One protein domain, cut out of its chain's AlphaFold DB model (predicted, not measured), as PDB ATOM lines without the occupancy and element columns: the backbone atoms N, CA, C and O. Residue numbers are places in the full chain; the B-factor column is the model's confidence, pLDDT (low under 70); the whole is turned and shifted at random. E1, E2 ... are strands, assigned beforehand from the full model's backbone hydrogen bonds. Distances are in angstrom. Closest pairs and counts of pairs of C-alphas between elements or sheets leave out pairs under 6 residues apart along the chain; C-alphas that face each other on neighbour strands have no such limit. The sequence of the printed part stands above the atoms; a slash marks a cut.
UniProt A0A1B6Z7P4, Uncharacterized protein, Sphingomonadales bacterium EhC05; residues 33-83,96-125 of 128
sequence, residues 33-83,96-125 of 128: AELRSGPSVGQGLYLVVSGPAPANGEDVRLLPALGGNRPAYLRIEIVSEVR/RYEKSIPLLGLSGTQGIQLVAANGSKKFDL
ATOM      1  N   ALA A  33     -16.532 -22.839  23.394       94.44
ATOM      2  CA  ALA A  33     -16.336 -23.607  22.177       94.44
ATOM      3  C   ALA A  33     -15.257 -24.682  22.360       94.44
ATOM      4  O   ALA A  33     -14.135 -24.377  22.794       94.44
ATOM      5  N   GLU A  34     -15.583 -25.914  21.970       93.44
ATOM      6  CA  GLU A  34     -14.726 -27.093  22.102       93.44
ATOM      7  C   GLU A  34     -14.824 -28.046  20.904       93.44
ATOM      8  O   GLU A  34     -15.821 -28.074  20.180       93.44
ATOM      9  N   LEU A  35     -13.791 -28.877  20.742       91.50
ATOM     10  CA  LEU A  35     -13.820 -30.029  19.849       91.50
ATOM     11  C   LEU A  35     -14.183 -31.281  20.644       91.50
ATOM     12  O   LEU A  35     -13.481 -31.638  21.588       91.50
ATOM     13  N   ARG A  36     -15.239 -31.977  20.227       90.38
ATOM     14  CA  ARG A  36     -15.663 -33.251  20.813       90.38
ATOM     15  C   ARG A  36     -15.609 -34.360  19.784       90.38
ATOM     16  O   ARG A  36     -16.056 -34.194  18.653       90.38
ATOM     17  N   SER A  37     -15.103 -35.516  20.189       85.62
ATOM     18  CA  SER A  37     -15.262 -36.739  19.408       85.62
ATOM     19  C   SER A  37     -16.741 -37.121  19.360       85.62
ATOM     20  O   SER A  37     -17.446 -37.017  20.367       85.62
ATOM     21  N   GLY A  38     -17.210 -37.557  18.194       77.44
ATOM     22  CA  GLY A  38     -18.564 -38.066  18.034       77.44
ATOM     23  C   GLY A  38     -18.839 -39.249  18.969       77.44
ATOM     24  O   GLY A  38     -17.915 -40.000  19.295       77.44
ATOM     25  N   PRO A  39     -20.096 -39.439  19.409       72.81
ATOM     26  CA  PRO A  39     -20.454 -40.496  20.354       72.81
ATOM     27  C   PRO A  39     -20.235 -41.916  19.810       72.81
ATOM     28  O   PRO A  39     -20.268 -42.875  20.577       72.81
ATOM     29  N   SER A  40     -20.028 -42.088  18.502       72.00
ATOM     30  CA  SER A  40     -19.737 -43.379  17.875       72.00
ATOM     31  C   SER A  40     -18.505 -43.337  16.973       72.00
ATOM     32  O   SER A  40     -18.181 -42.325  16.346       72.00
ATOM     33  N   VAL A  41     -17.836 -44.488  16.869       63.19
ATOM     34  CA  VAL A  41     -16.696 -44.699  15.967       63.19
ATOM     35  C   VAL A  41     -17.104 -44.348  14.533       63.19
ATOM     36  O   VAL A  41     -18.128 -44.814  14.042       63.19
ATOM     37  N   GLY A  42     -16.304 -43.513  13.866       67.56
ATOM     38  CA  GLY A  42     -16.555 -43.063  12.491       67.56
ATOM     39  C   GLY A  42     -17.374 -41.774  12.360       67.56
ATOM     40  O   GLY A  42     -17.429 -41.222  11.267       67.56
ATOM     41  N   GLN A  43     -17.945 -41.242  13.447       72.00
ATOM     42  CA  GLN A  43     -18.669 -39.960  13.407       72.00
ATOM     43  C   GLN A  43     -17.743 -38.731  13.366       72.00
ATOM     44  O   GLN A  43     -18.193 -37.626  13.078       72.00
ATOM     45  N   GLY A  44     -16.440 -38.925  13.592       83.69
ATOM     46  CA  GLY A  44     -15.431 -37.872  13.479       83.69
ATOM     47  C   GLY A  44     -15.482 -36.852  14.618       83.69
ATOM     48  O   GLY A  44     -15.976 -37.139  15.707       83.69
ATOM     49  N   LEU A  45     -14.915 -35.672  14.375       88.69
ATOM     50  CA  LEU A  45     -14.892 -34.554  15.320       88.69
ATOM     51  C   LEU A  45     -16.094 -33.637  15.099       88.69
ATOM     52  O   LEU A  45     -16.500 -33.397  13.964       88.69
ATOM     53  N   TYR A  46     -16.604 -33.074  16.184       91.88
ATOM     54  CA  TYR A  46     -17.648 -32.062  16.214       91.88
ATOM     55  C   TYR A  46     -17.100 -30.806  16.872       91.88
ATOM     56  O   TYR A  46     -16.409 -30.886  17.886       91.88
ATOM     57  N   LEU A  47     -17.452 -29.648  16.328       92.81
ATOM     58  CA  LEU A  47     -17.336 -28.389  17.051       92.81
ATOM     59  C   LEU A  47     -18.629 -28.193  17.843       92.81
ATOM     60  O   LEU A  47     -19.703 -28.177  17.244       92.81
ATOM     61  N   VAL A  48     -18.521 -28.036  19.160       94.25
ATOM     62  CA  VAL A  48     -19.636 -27.703  20.057       94.25
ATOM     63  C   VAL A  48     -19.437 -26.288  20.575       94.25
ATOM     64  O   VAL A  48     -18.337 -25.933  20.993       94.25
ATOM     65  N   VAL A  49     -20.490 -25.476  20.513       94.56
ATOM     66  CA  VAL A  49     -20.459 -24.049  20.841       94.56
ATOM     67  C   VAL A  49     -21.674 -23.687  21.682       94.56
ATOM     68  O   VAL A  49     -22.793 -24.087  21.353       94.56
ATOM     69  N   SER A  50     -21.467 -22.892  22.729       94.25
ATOM     70  CA  SER A  50     -22.550 -22.341  23.543       94.25
ATOM     71  C   SER A  50     -22.292 -20.892  23.954       94.25
ATOM     72  O   SER A  50     -21.157 -20.408  23.983       94.25
ATOM     73  N   GLY A  51     -23.378 -20.181  24.241       93.00
ATOM     74  CA  GLY A  51     -23.366 -18.750  24.532       93.00
ATOM     75  C   GLY A  51     -24.731 -18.252  25.008       93.00
ATOM     76  O   GLY A  51     -25.662 -19.058  25.142       93.00
ATOM     77  N   PRO A  52     -24.862 -16.946  25.290       91.06
ATOM     78  CA  PRO A  52     -26.135 -16.345  25.669       91.06
ATOM     79  C   PRO A  52     -27.131 -16.450  24.513       91.06
ATOM     80  O   PRO A  52     -26.771 -16.274  23.347       91.06
ATOM     81  N   ALA A  53     -28.388 -16.762  24.823       87.12
ATOM     82  CA  ALA A  53     -29.410 -16.815  23.790       87.12
ATOM     83  C   ALA A  53     -29.666 -15.421  23.185       87.12
ATOM     84  O   ALA A  53     -29.650 -14.420  23.907       87.12
ATOM     85  N   PRO A  54     -29.912 -15.331  21.867       83.00
ATOM     86  CA  PRO A  54     -30.286 -14.072  21.237       83.00
ATOM     87  C   PRO A  54     -31.642 -13.576  21.766       83.00
ATOM     88  O   PRO A  54     -32.570 -14.358  21.977       83.00
ATOM     89  N   ALA A  55     -31.766 -12.258  21.945       72.00
ATOM     90  CA  ALA A  55     -32.864 -11.625  22.683       72.00
ATOM     91  C   ALA A  55     -34.276 -11.870  22.113       72.00
ATOM     92  O   ALA A  55     -35.252 -11.769  22.848       72.00
ATOM     93  N   ASN A  56     -34.405 -12.190  20.820       73.25
ATOM     94  CA  ASN A  56     -35.701 -12.255  20.132       73.25
ATOM     95  C   ASN A  56     -36.177 -13.686  19.830       73.25
ATOM     96  O   ASN A  56     -36.953 -13.890  18.897       73.25
ATOM     97  N   GLY A  57     -35.686 -14.695  20.560       70.38
ATOM     98  CA  GLY A  57     -36.041 -16.098  20.297       70.38
ATOM     99  C   GLY A  57     -35.564 -16.600  18.927       70.38
ATOM    100  O   GLY A  57     -36.150 -17.520  18.351       70.38
ATOM    101  N   GLU A  58     -34.522 -15.971  18.382       83.69
ATOM    102  CA  GLU A  58     -33.898 -16.348  17.116       83.69
ATOM    103  C   GLU A  58     -33.207 -17.716  17.233       83.69
ATOM    104  O   GLU A  58     -32.718 -18.106  18.295       83.69
ATOM    105  N   ASP A  59     -33.148 -18.463  16.129       87.00
ATOM    106  CA  ASP A  59     -32.376 -19.702  16.085       87.00
ATOM    107  C   ASP A  59     -30.898 -19.394  15.846       87.00
ATOM    108  O   ASP A  59     -30.551 -18.620  14.957       87.00
ATOM    109  N   VAL A  60     -30.018 -20.026  16.620       90.81
ATOM    110  CA  VAL A  60     -28.568 -19.901  16.430       90.81
ATOM    111  C   VAL A  60     -28.068 -20.970  15.464       90.81
ATOM    112  O   VAL A  60     -28.384 -22.156  15.616       90.81
ATOM    113  N   ARG A  61     -27.237 -20.569  14.498       93.25
ATOM    114  CA  ARG A  61     -26.632 -21.456  13.497       93.25
ATOM    115  C   ARG A  61     -25.123 -21.292  13.398       93.25
ATOM    116  O   ARG A  61     -24.585 -20.200  13.556       93.25
ATOM    117  N   LEU A  62     -24.464 -22.407  13.083       93.69
ATOM    118  CA  LEU A  62     -23.047 -22.479  12.738       93.69
ATOM    119  C   LEU A  62     -22.915 -22.521  11.211       93.69
ATOM    120  O   LEU A  62     -23.367 -23.473  10.575       93.69
ATOM    121  N   LEU A  63     -22.314 -21.487  10.626       93.44
ATOM    122  CA  LEU A  63     -22.183 -21.310   9.183       93.44
ATOM    123  C   LEU A  63     -20.725 -21.480   8.738       93.44
ATOM    124  O   LEU A  63     -19.935 -20.540   8.866       93.44
ATOM    125  N   PRO A  64     -20.339 -22.646   8.192       91.88
ATOM    126  CA  PRO A  64     -19.036 -22.798   7.563       91.88
ATOM    127  C   PRO A  64     -18.954 -21.930   6.300       91.88
ATOM    128  O   PRO A  64     -19.859 -21.928   5.465       91.88
ATOM    129  N   ALA A  65     -17.852 -21.202   6.137       88.69
ATOM    130  CA  ALA A  65     -17.562 -20.425   4.938       88.69
ATOM    131  C   ALA A  65     -17.109 -21.367   3.811       88.69
ATOM    132  O   ALA A  65     -15.917 -21.597   3.605       88.69
ATOM    133  N   LEU A  66     -18.084 -21.962   3.121       79.81
ATOM    134  CA  LEU A  66     -17.855 -22.882   2.010       79.81
ATOM    135  C   LEU A  66     -17.561 -22.099   0.720       79.81
ATOM    136  O   LEU A  66     -18.365 -21.271   0.298       79.81
ATOM    137  N   GLY A  67     -16.425 -22.384   0.082       67.31
ATOM    138  CA  GLY A  67     -16.016 -21.776  -1.189       67.31
ATOM    139  C   GLY A  67     -14.613 -21.167  -1.146       67.31
ATOM    140  O   GLY A  67     -14.154 -20.698  -0.108       67.31
ATOM    141  N   GLY A  68     -13.921 -21.181  -2.288       65.81
ATOM    142  CA  GLY A  68     -12.545 -20.689  -2.420       65.81
ATOM    143  C   GLY A  68     -11.471 -21.781  -2.334       65.81
ATOM    144  O   GLY A  68     -11.761 -22.973  -2.242       65.81
ATOM    145  N   ASN A  69     -10.208 -21.356  -2.419       73.00
ATOM    146  CA  ASN A  69      -9.046 -22.235  -2.272       73.00
ATOM    147  C   ASN A  69      -8.986 -22.780  -0.834       73.00
ATOM    148  O   ASN A  69      -9.336 -22.051   0.091       73.00
ATOM    149  N   ARG A  70      -8.542 -24.028  -0.630       76.62
ATOM    150  CA  ARG A  70      -8.549 -24.690   0.692       76.62
ATOM    151  C   ARG A  70      -7.751 -23.857   1.719       76.62
ATOM    152  O   ARG A  70      -6.522 -23.839   1.627       76.62
ATOM    153  N   PRO A  71      -8.402 -23.161   2.676       86.44
ATOM    154  CA  PRO A  71      -7.714 -22.230   3.568       86.44
ATOM    155  C   PRO A  71      -6.920 -22.983   4.637       86.44
ATOM    156  O   PRO A  71      -7.168 -24.160   4.891       86.44
ATOM    157  N   ALA A  72      -5.999 -22.291   5.312       89.81
ATOM    158  CA  ALA A  72      -5.313 -22.830   6.487       89.81
ATOM    159  C   ALA A  72      -6.309 -23.197   7.599       89.81
ATOM    160  O   ALA A  72      -6.356 -24.340   8.049       89.81
ATOM    161  N   TYR A  73      -7.180 -22.256   7.959       91.25
ATOM    162  CA  TYR A  73      -8.281 -22.479   8.887       91.25
ATOM    163  C   TYR A  73      -9.599 -22.238   8.158       91.25
ATOM    164  O   TYR A  73      -9.789 -21.176   7.568       91.25
ATOM    165  N   LEU A  74     -10.505 -23.217   8.183       91.69
ATOM    166  CA  LEU A  74     -11.854 -23.010   7.662       91.69
ATOM    167  C   LEU A  74     -12.645 -22.153   8.656       91.69
ATOM    168  O   LEU A  74     -12.761 -22.510   9.829       91.69
ATOM    169  N   ARG A  75     -13.182 -21.027   8.190       93.31
ATOM    170  CA  ARG A  75     -13.970 -20.106   9.013       93.31
ATOM    171  C   ARG A  75     -15.374 -20.670   9.240       93.31
ATOM    172  O   ARG A  75     -16.028 -21.076   8.283       93.31
ATOM    173  N   ILE A  76     -15.834 -20.684  10.486       93.88
ATOM    174  CA  ILE A  76     -17.193 -21.065  10.890       93.88
ATOM    175  C   ILE A  76     -17.771 -19.896  11.678       93.88
ATOM    176  O   ILE A  76     -17.247 -19.547  12.731       93.88
ATOM    177  N   GLU A  77     -18.827 -19.270  11.172       94.19
ATOM    178  CA  GLU A  77     -19.485 -18.145  11.838       94.19
ATOM    179  C   GLU A  77     -20.645 -18.598  12.716       94.19
ATOM    180  O   GLU A  77     -21.344 -19.549  12.375       94.19
ATOM    181  N   ILE A  78     -20.887 -17.878  13.808       94.00
ATOM    182  CA  ILE A  78     -22.084 -18.042  14.634       94.00
ATOM    183  C   ILE A  78     -23.044 -16.908  14.318       94.00
ATOM    184  O   ILE A  78     -22.687 -15.735  14.461       94.00
ATOM    185  N   VAL A  79     -24.255 -17.255  13.899       93.50
ATOM    186  CA  VAL A  79     -25.276 -16.272  13.542       93.50
ATOM    187  C   VAL A  79     -26.627 -16.595  14.158       93.50
ATOM    188  O   VAL A  79     -26.913 -17.757  14.445       93.50
ATOM    189  N   SER A  80     -27.460 -15.573  14.316       90.81
ATOM    190  CA  SER A  80     -28.878 -15.701  14.617       90.81
ATOM    191  C   SER A  80     -29.697 -15.616  13.331       90.81
ATOM    192  O   SER A  80     -29.378 -14.865  12.406       90.81
ATOM    193  N   GLU A  81     -30.760 -16.402  13.252       87.19
ATOM    194  CA  GLU A  81     -31.750 -16.319  12.190       87.19
ATOM    195  C   GLU A  81     -33.145 -16.222  12.800       87.19
ATOM    196  O   GLU A  81     -33.496 -16.947  13.737       87.19
ATOM    197  N   VAL A  82     -33.960 -15.326  12.247       80.12
ATOM    198  CA  VAL A  82     -35.359 -15.183  12.652       80.12
ATOM    199  C   VAL A  82     -36.060 -16.520  12.433       80.12
ATOM    200  O   VAL A  82     -36.062 -17.064  11.326       80.12
ATOM    201  N   ARG A  83     -36.676 -17.058  13.490       70.00
ATOM    202  CA  ARG A  83     -37.541 -18.230  13.359       70.00
ATOM    203  C   ARG A  83     -38.741 -17.843  12.497       70.00
ATOM    204  O   ARG A  83     -39.577 -17.048  12.914       70.00
ATOM    205  N   ARG A  96     -29.604 -19.690  27.295       89.50
ATOM    206  CA  ARG A  96     -28.377 -20.036  26.573       89.50
ATOM    207  C   ARG A  96     -28.673 -20.956  25.396       89.50
ATOM    208  O   ARG A  96     -29.580 -21.781  25.460       89.50
ATOM    209  N   TYR A  97     -27.876 -20.853  24.339       90.56
ATOM    210  CA  TYR A  97     -27.913 -21.804  23.229       90.56
ATOM    211  C   TYR A  97     -26.778 -22.825  23.349       90.56
ATOM    212  O   TYR A  97     -25.702 -22.515  23.857       90.56
ATOM    213  N   GLU A  98     -26.991 -24.022  22.802       92.88
ATOM    214  CA  GLU A  98     -25.937 -24.987  22.485       92.88
ATOM    215  C   GLU A  98     -26.149 -25.480  21.051       92.88
ATOM    216  O   GLU A  98     -27.263 -25.846  20.662       92.88
ATOM    217  N   LYS A  99     -25.093 -25.449  20.237       93.00
ATOM    218  CA  LYS A  99     -25.112 -25.918  18.850       93.00
ATOM    219  C   LYS A  99     -23.856 -26.718  18.556       93.00
ATOM    220  O   LYS A  99     -22.782 -26.436  19.086       93.00
ATOM    221  N   SER A 100     -23.990 -27.698  17.674       93.00
ATOM    222  CA  SER A 100     -22.866 -28.498  17.208       93.00
ATOM    223  C   SER A 100     -22.891 -28.677  15.697       93.00
ATOM    224  O   SER A 100     -23.951 -28.654  15.069       93.00
ATOM    225  N   ILE A 101     -21.707 -28.828  15.104       91.81
ATOM    226  CA  ILE A 101     -21.538 -29.135  13.682       91.81
ATOM    227  C   ILE A 101     -20.441 -30.198  13.510       91.81
ATOM    228  O   ILE A 101     -19.386 -30.084  14.143       91.81
ATOM    229  N   PRO A 102     -20.658 -31.244  12.688       90.69
ATOM    230  CA  PRO A 102     -19.601 -32.192  12.354       90.69
ATOM    231  C   PRO A 102     -18.509 -31.506  11.528       90.69
ATOM    232  O   PRO A 102     -18.802 -30.711  10.642       90.69
ATOM    233  N   LEU A 103     -17.247 -31.844  11.781       88.69
ATOM    234  CA  LEU A 103     -16.088 -31.286  11.074       88.69
ATOM    235  C   LEU A 103     -15.584 -32.171   9.932       88.69
ATOM    236  O   LEU A 103     -14.627 -31.815   9.241       88.69
ATOM    237  N   LEU A 104     -16.211 -33.329   9.714       84.69
ATOM    238  CA  LEU A 104     -15.863 -34.211   8.606       84.69
ATOM    239  C   LEU A 104     -16.081 -33.479   7.273       84.69
ATOM    240  O   LEU A 104     -17.191 -33.069   6.953       84.69
ATOM    241  N   GLY A 105     -15.004 -33.300   6.507       79.88
ATOM    242  CA  GLY A 105     -15.027 -32.530   5.259       79.88
ATOM    243  C   GLY A 105     -15.098 -31.007   5.444       79.88
ATOM    244  O   GLY A 105     -15.076 -30.285   4.451       79.88
ATOM    245  N   LEU A 106     -15.128 -30.513   6.687       80.25
ATOM    246  CA  LEU A 106     -15.203 -29.095   7.051       80.25
ATOM    247  C   LEU A 106     -13.948 -28.658   7.820       80.25
ATOM    248  O   LEU A 106     -14.022 -28.115   8.921       80.25
ATOM    249  N   SER A 107     -12.776 -28.895   7.230       78.25
ATOM    250  CA  SER A 107     -11.495 -28.464   7.787       78.25
ATOM    251  C   SER A 107     -10.629 -27.745   6.758       78.25
ATOM    252  O   SER A 107     -10.578 -28.096   5.572       78.25
ATOM    253  N   GLY A 108      -9.913 -26.727   7.235       83.19
ATOM    254  CA  GLY A 108      -8.790 -26.160   6.508       83.19
ATOM    255  C   GLY A 108      -7.626 -27.151   6.432       83.19
ATOM    256  O   GLY A 108      -7.714 -28.297   6.874       83.19
ATOM    257  N   THR A 109      -6.507 -26.726   5.857       86.62
ATOM    258  CA  THR A 109      -5.282 -27.538   5.853       86.62
ATOM    259  C   THR A 109      -4.651 -27.664   7.242       86.62
ATOM    260  O   THR A 109      -3.934 -28.631   7.479       86.62
ATOM    261  N   GLN A 110      -4.934 -26.726   8.151       89.38
ATOM    262  CA  GLN A 110      -4.441 -26.699   9.531       89.38
ATOM    263  C   GLN A 110      -5.557 -26.872  10.570       89.38
ATOM    264  O   GLN A 110      -5.343 -27.506  11.599       89.38
ATOM    265  N   GLY A 111      -6.760 -26.349  10.319       91.44
ATOM    266  CA  GLY A 111      -7.826 -26.436  11.312       91.44
ATOM    267  C   GLY A 111      -9.099 -25.675  10.974       91.44
ATOM    268  O   GLY A 111      -9.459 -25.513   9.804       91.44
ATOM    269  N   ILE A 112      -9.780 -25.197  12.013       92.50
ATOM    270  CA  ILE A 112     -10.973 -24.348  11.910       92.50
ATOM    271  C   ILE A 112     -10.809 -23.060  12.725       92.50
ATOM    272  O   ILE A 112     -10.080 -23.024  13.714       92.50
ATOM    273  N   GLN A 113     -11.500 -22.001  12.317       94.44
ATOM    274  CA  GLN A 113     -11.605 -20.742  13.049       94.44
ATOM    275  C   GLN A 113     -13.083 -20.452  13.296       94.44
ATOM    276  O   GLN A 113     -13.819 -20.136  12.365       94.44
ATOM    277  N   LEU A 114     -13.514 -20.560  14.547       94.56
ATOM    278  CA  LEU A 114     -14.832 -20.112  14.976       94.56
ATOM    279  C   LEU A 114     -14.831 -18.587  15.071       94.56
ATOM    280  O   LEU A 114     -13.915 -18.026  15.667       94.56
ATOM    281  N   VAL A 115     -15.843 -17.927  14.515       94.62
ATOM    282  CA  VAL A 115     -15.987 -16.469  14.540       94.62
ATOM    283  C   VAL A 115     -17.375 -16.087  15.047       94.62
ATOM    284  O   VAL A 115     -18.392 -16.395  14.432       94.62
ATOM    285  N   ALA A 116     -17.387 -15.403  16.180       93.50
ATOM    286  CA  ALA A 116     -18.541 -14.913  16.915       93.50
ATOM    287  C   ALA A 116     -18.599 -13.373  16.862       93.50
ATOM    288  O   ALA A 116     -17.702 -12.711  16.324       93.50
ATOM    289  N   ALA A 117     -19.642 -12.788  17.450       91.38
ATOM    290  CA  ALA A 117     -19.749 -11.337  17.622       91.38
ATOM    291  C   ALA A 117     -18.661 -10.778  18.558       91.38
ATOM    292  O   ALA A 117     -18.089  -9.718  18.296       91.38
ATOM    293  N   ASN A 118     -18.332 -11.508  19.628       91.19
ATOM    294  CA  ASN A 118     -17.351 -11.085  20.629       91.19
ATOM    295  C   ASN A 118     -15.893 -11.393  20.228       91.19
ATOM    296  O   ASN A 118     -14.971 -10.773  20.769       91.19
ATOM    297  N   GLY A 119     -15.657 -12.261  19.236       90.94
ATOM    298  CA  GLY A 119     -14.308 -12.589  18.776       90.94
ATOM    299  C   GLY A 119     -14.194 -13.845  17.919       90.94
ATOM    300  O   GLY A 119     -15.193 -14.444  17.542       90.94
ATOM    301  N   SER A 120     -12.961 -14.276  17.645       92.31
ATOM    302  CA  SER A 120     -12.675 -15.564  17.007       92.31
ATOM    303  C   SER A 120     -11.781 -16.466  17.847       92.31
ATOM    304  O   SER A 120     -10.894 -15.978  18.544       92.31
ATOM    305  N   LYS A 121     -11.938 -17.783  17.679       92.44
ATOM    306  CA  LYS A 121     -11.088 -18.826  18.266       92.44
ATOM    307  C   LYS A 121     -10.638 -19.818  17.197       92.44
ATOM    308  O   LYS A 121     -11.457 -20.304  16.421       92.44
ATOM    309  N   LYS A 122      -9.342 -20.134  17.163       93.94
ATOM    310  CA  LYS A 122      -8.775 -21.153  16.266       93.94
ATOM    311  C   LYS A 122      -8.648 -22.492  16.979       93.94
ATOM    312  O   LYS A 122      -8.337 -22.537  18.165       93.94
ATOM    313  N   PHE A 123      -8.869 -23.561  16.229       91.06
ATOM    314  CA  PHE A 123      -8.644 -24.930  16.664       91.06
ATOM    315  C   PHE A 123      -7.765 -25.626  15.634       91.06
ATOM    316  O   PHE A 123      -8.158 -25.762  14.472       91.06
ATOM    317  N   ASP A 124      -6.585 -26.057  16.068       90.31
ATOM    318  CA  ASP A 124      -5.682 -26.861  15.254       90.31
ATOM    319  C   ASP A 124      -6.194 -28.301  15.177       90.31
ATOM    320  O   ASP A 124      -6.536 -28.909  16.191       90.31
ATOM    321  N   LEU A 125      -6.261 -28.838  13.960       82.38
ATOM    322  CA  LEU A 125      -6.671 -30.219  13.685       82.38
ATOM    323  C   LEU A 125      -5.491 -31.100  13.248       82.38
ATOM    324  O   LEU A 125      -5.653 -32.303  13.056       82.38
TER     325      LEU A 125
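This is residues 33 to 83 and 96 to 125 of the 128 residues of an uncharacterized protein of Sphingomonadales bacterium EhC05 (UniProt A0A1B6Z7P4). This is a small sandwich of two sheets face to face, a four-stranded one made of E3, E4, E6 and E7 and a three-stranded one made of E1, E2 and E5, with the strands of the one at 32 degrees to those of the other. The sheets come close along the side where edge strands E3 and E5 meet, and E1 and E7 form the other side. The printed part has 81 residues, with no named helix and seven named strands, E1 to E7 in order along the chain; the class is all strand. The larger sheet runs E3, E4, E6, E7 and is mixed, while the smaller runs E1, E2, E5 and is antiparallel throughout. The whole is compact, with a radius of gyration of the C-alphas of 13.0 A and spans of 36 by 31 by 20 A.

Find C-alpha 33 at (-16.336, -23.607, 22.177), where E1 begins; it runs through residues 33 to 37. E2, residues 45 to 52, covers 23.8 A from first to last C-alpha. E3 follows at residues 59 to 64, 16.1 A long. Look next at C-alpha 73, at (-8.281, -22.479, 8.887): here begins E4, residues 73 to 81, the longest strand at 24.5 A. Past the cut, E5 takes residues 96 to 102 over 20.7 A. E6 is residues 111 to 115, 13.3 A, and E7 is residues 120 to 124, 13.4 A, ending at C-alpha 124 (-5.682, -26.861, 15.254).

Start in the larger sheet with the hairpin E3 and E4, antiparallel at 159 degrees, where N 61 and O 79 are 2.8 A apart. E4 and E6 are parallel at 31 degrees, with N 76 and O 113 at 2.8 A. E6 and E7 form an antiparallel hairpin, with N 114 and O 121 at 2.8 A. In the other sheet, the hairpin E1 and E2 has N 36 and O 46 at 2.8 A, and E2 and E5 are antiparallel at 163 degrees, with N 49 and O 99 at 2.9 A. Between the sheets, the closest C-alphas of E3 and E5 are those of Leu 62 and Ile 101, 6.9 A apart. E2 and E3 are near each other, with 6 pairs of C-alphas within 10 A, while E2 and E6 are apart.

The C-alphas farthest apart, those of Val 41 and Asn 56, are 37.8 A apart. Residues 84 to 95 are not printed, and C-alphas 83 and 96 stand 16.2 A apart across this cut. Of the links printed whole, E6 to E7 is tight and the others are short. The pLDDT is under 70 at residues 41 to 42 and 67 to 68.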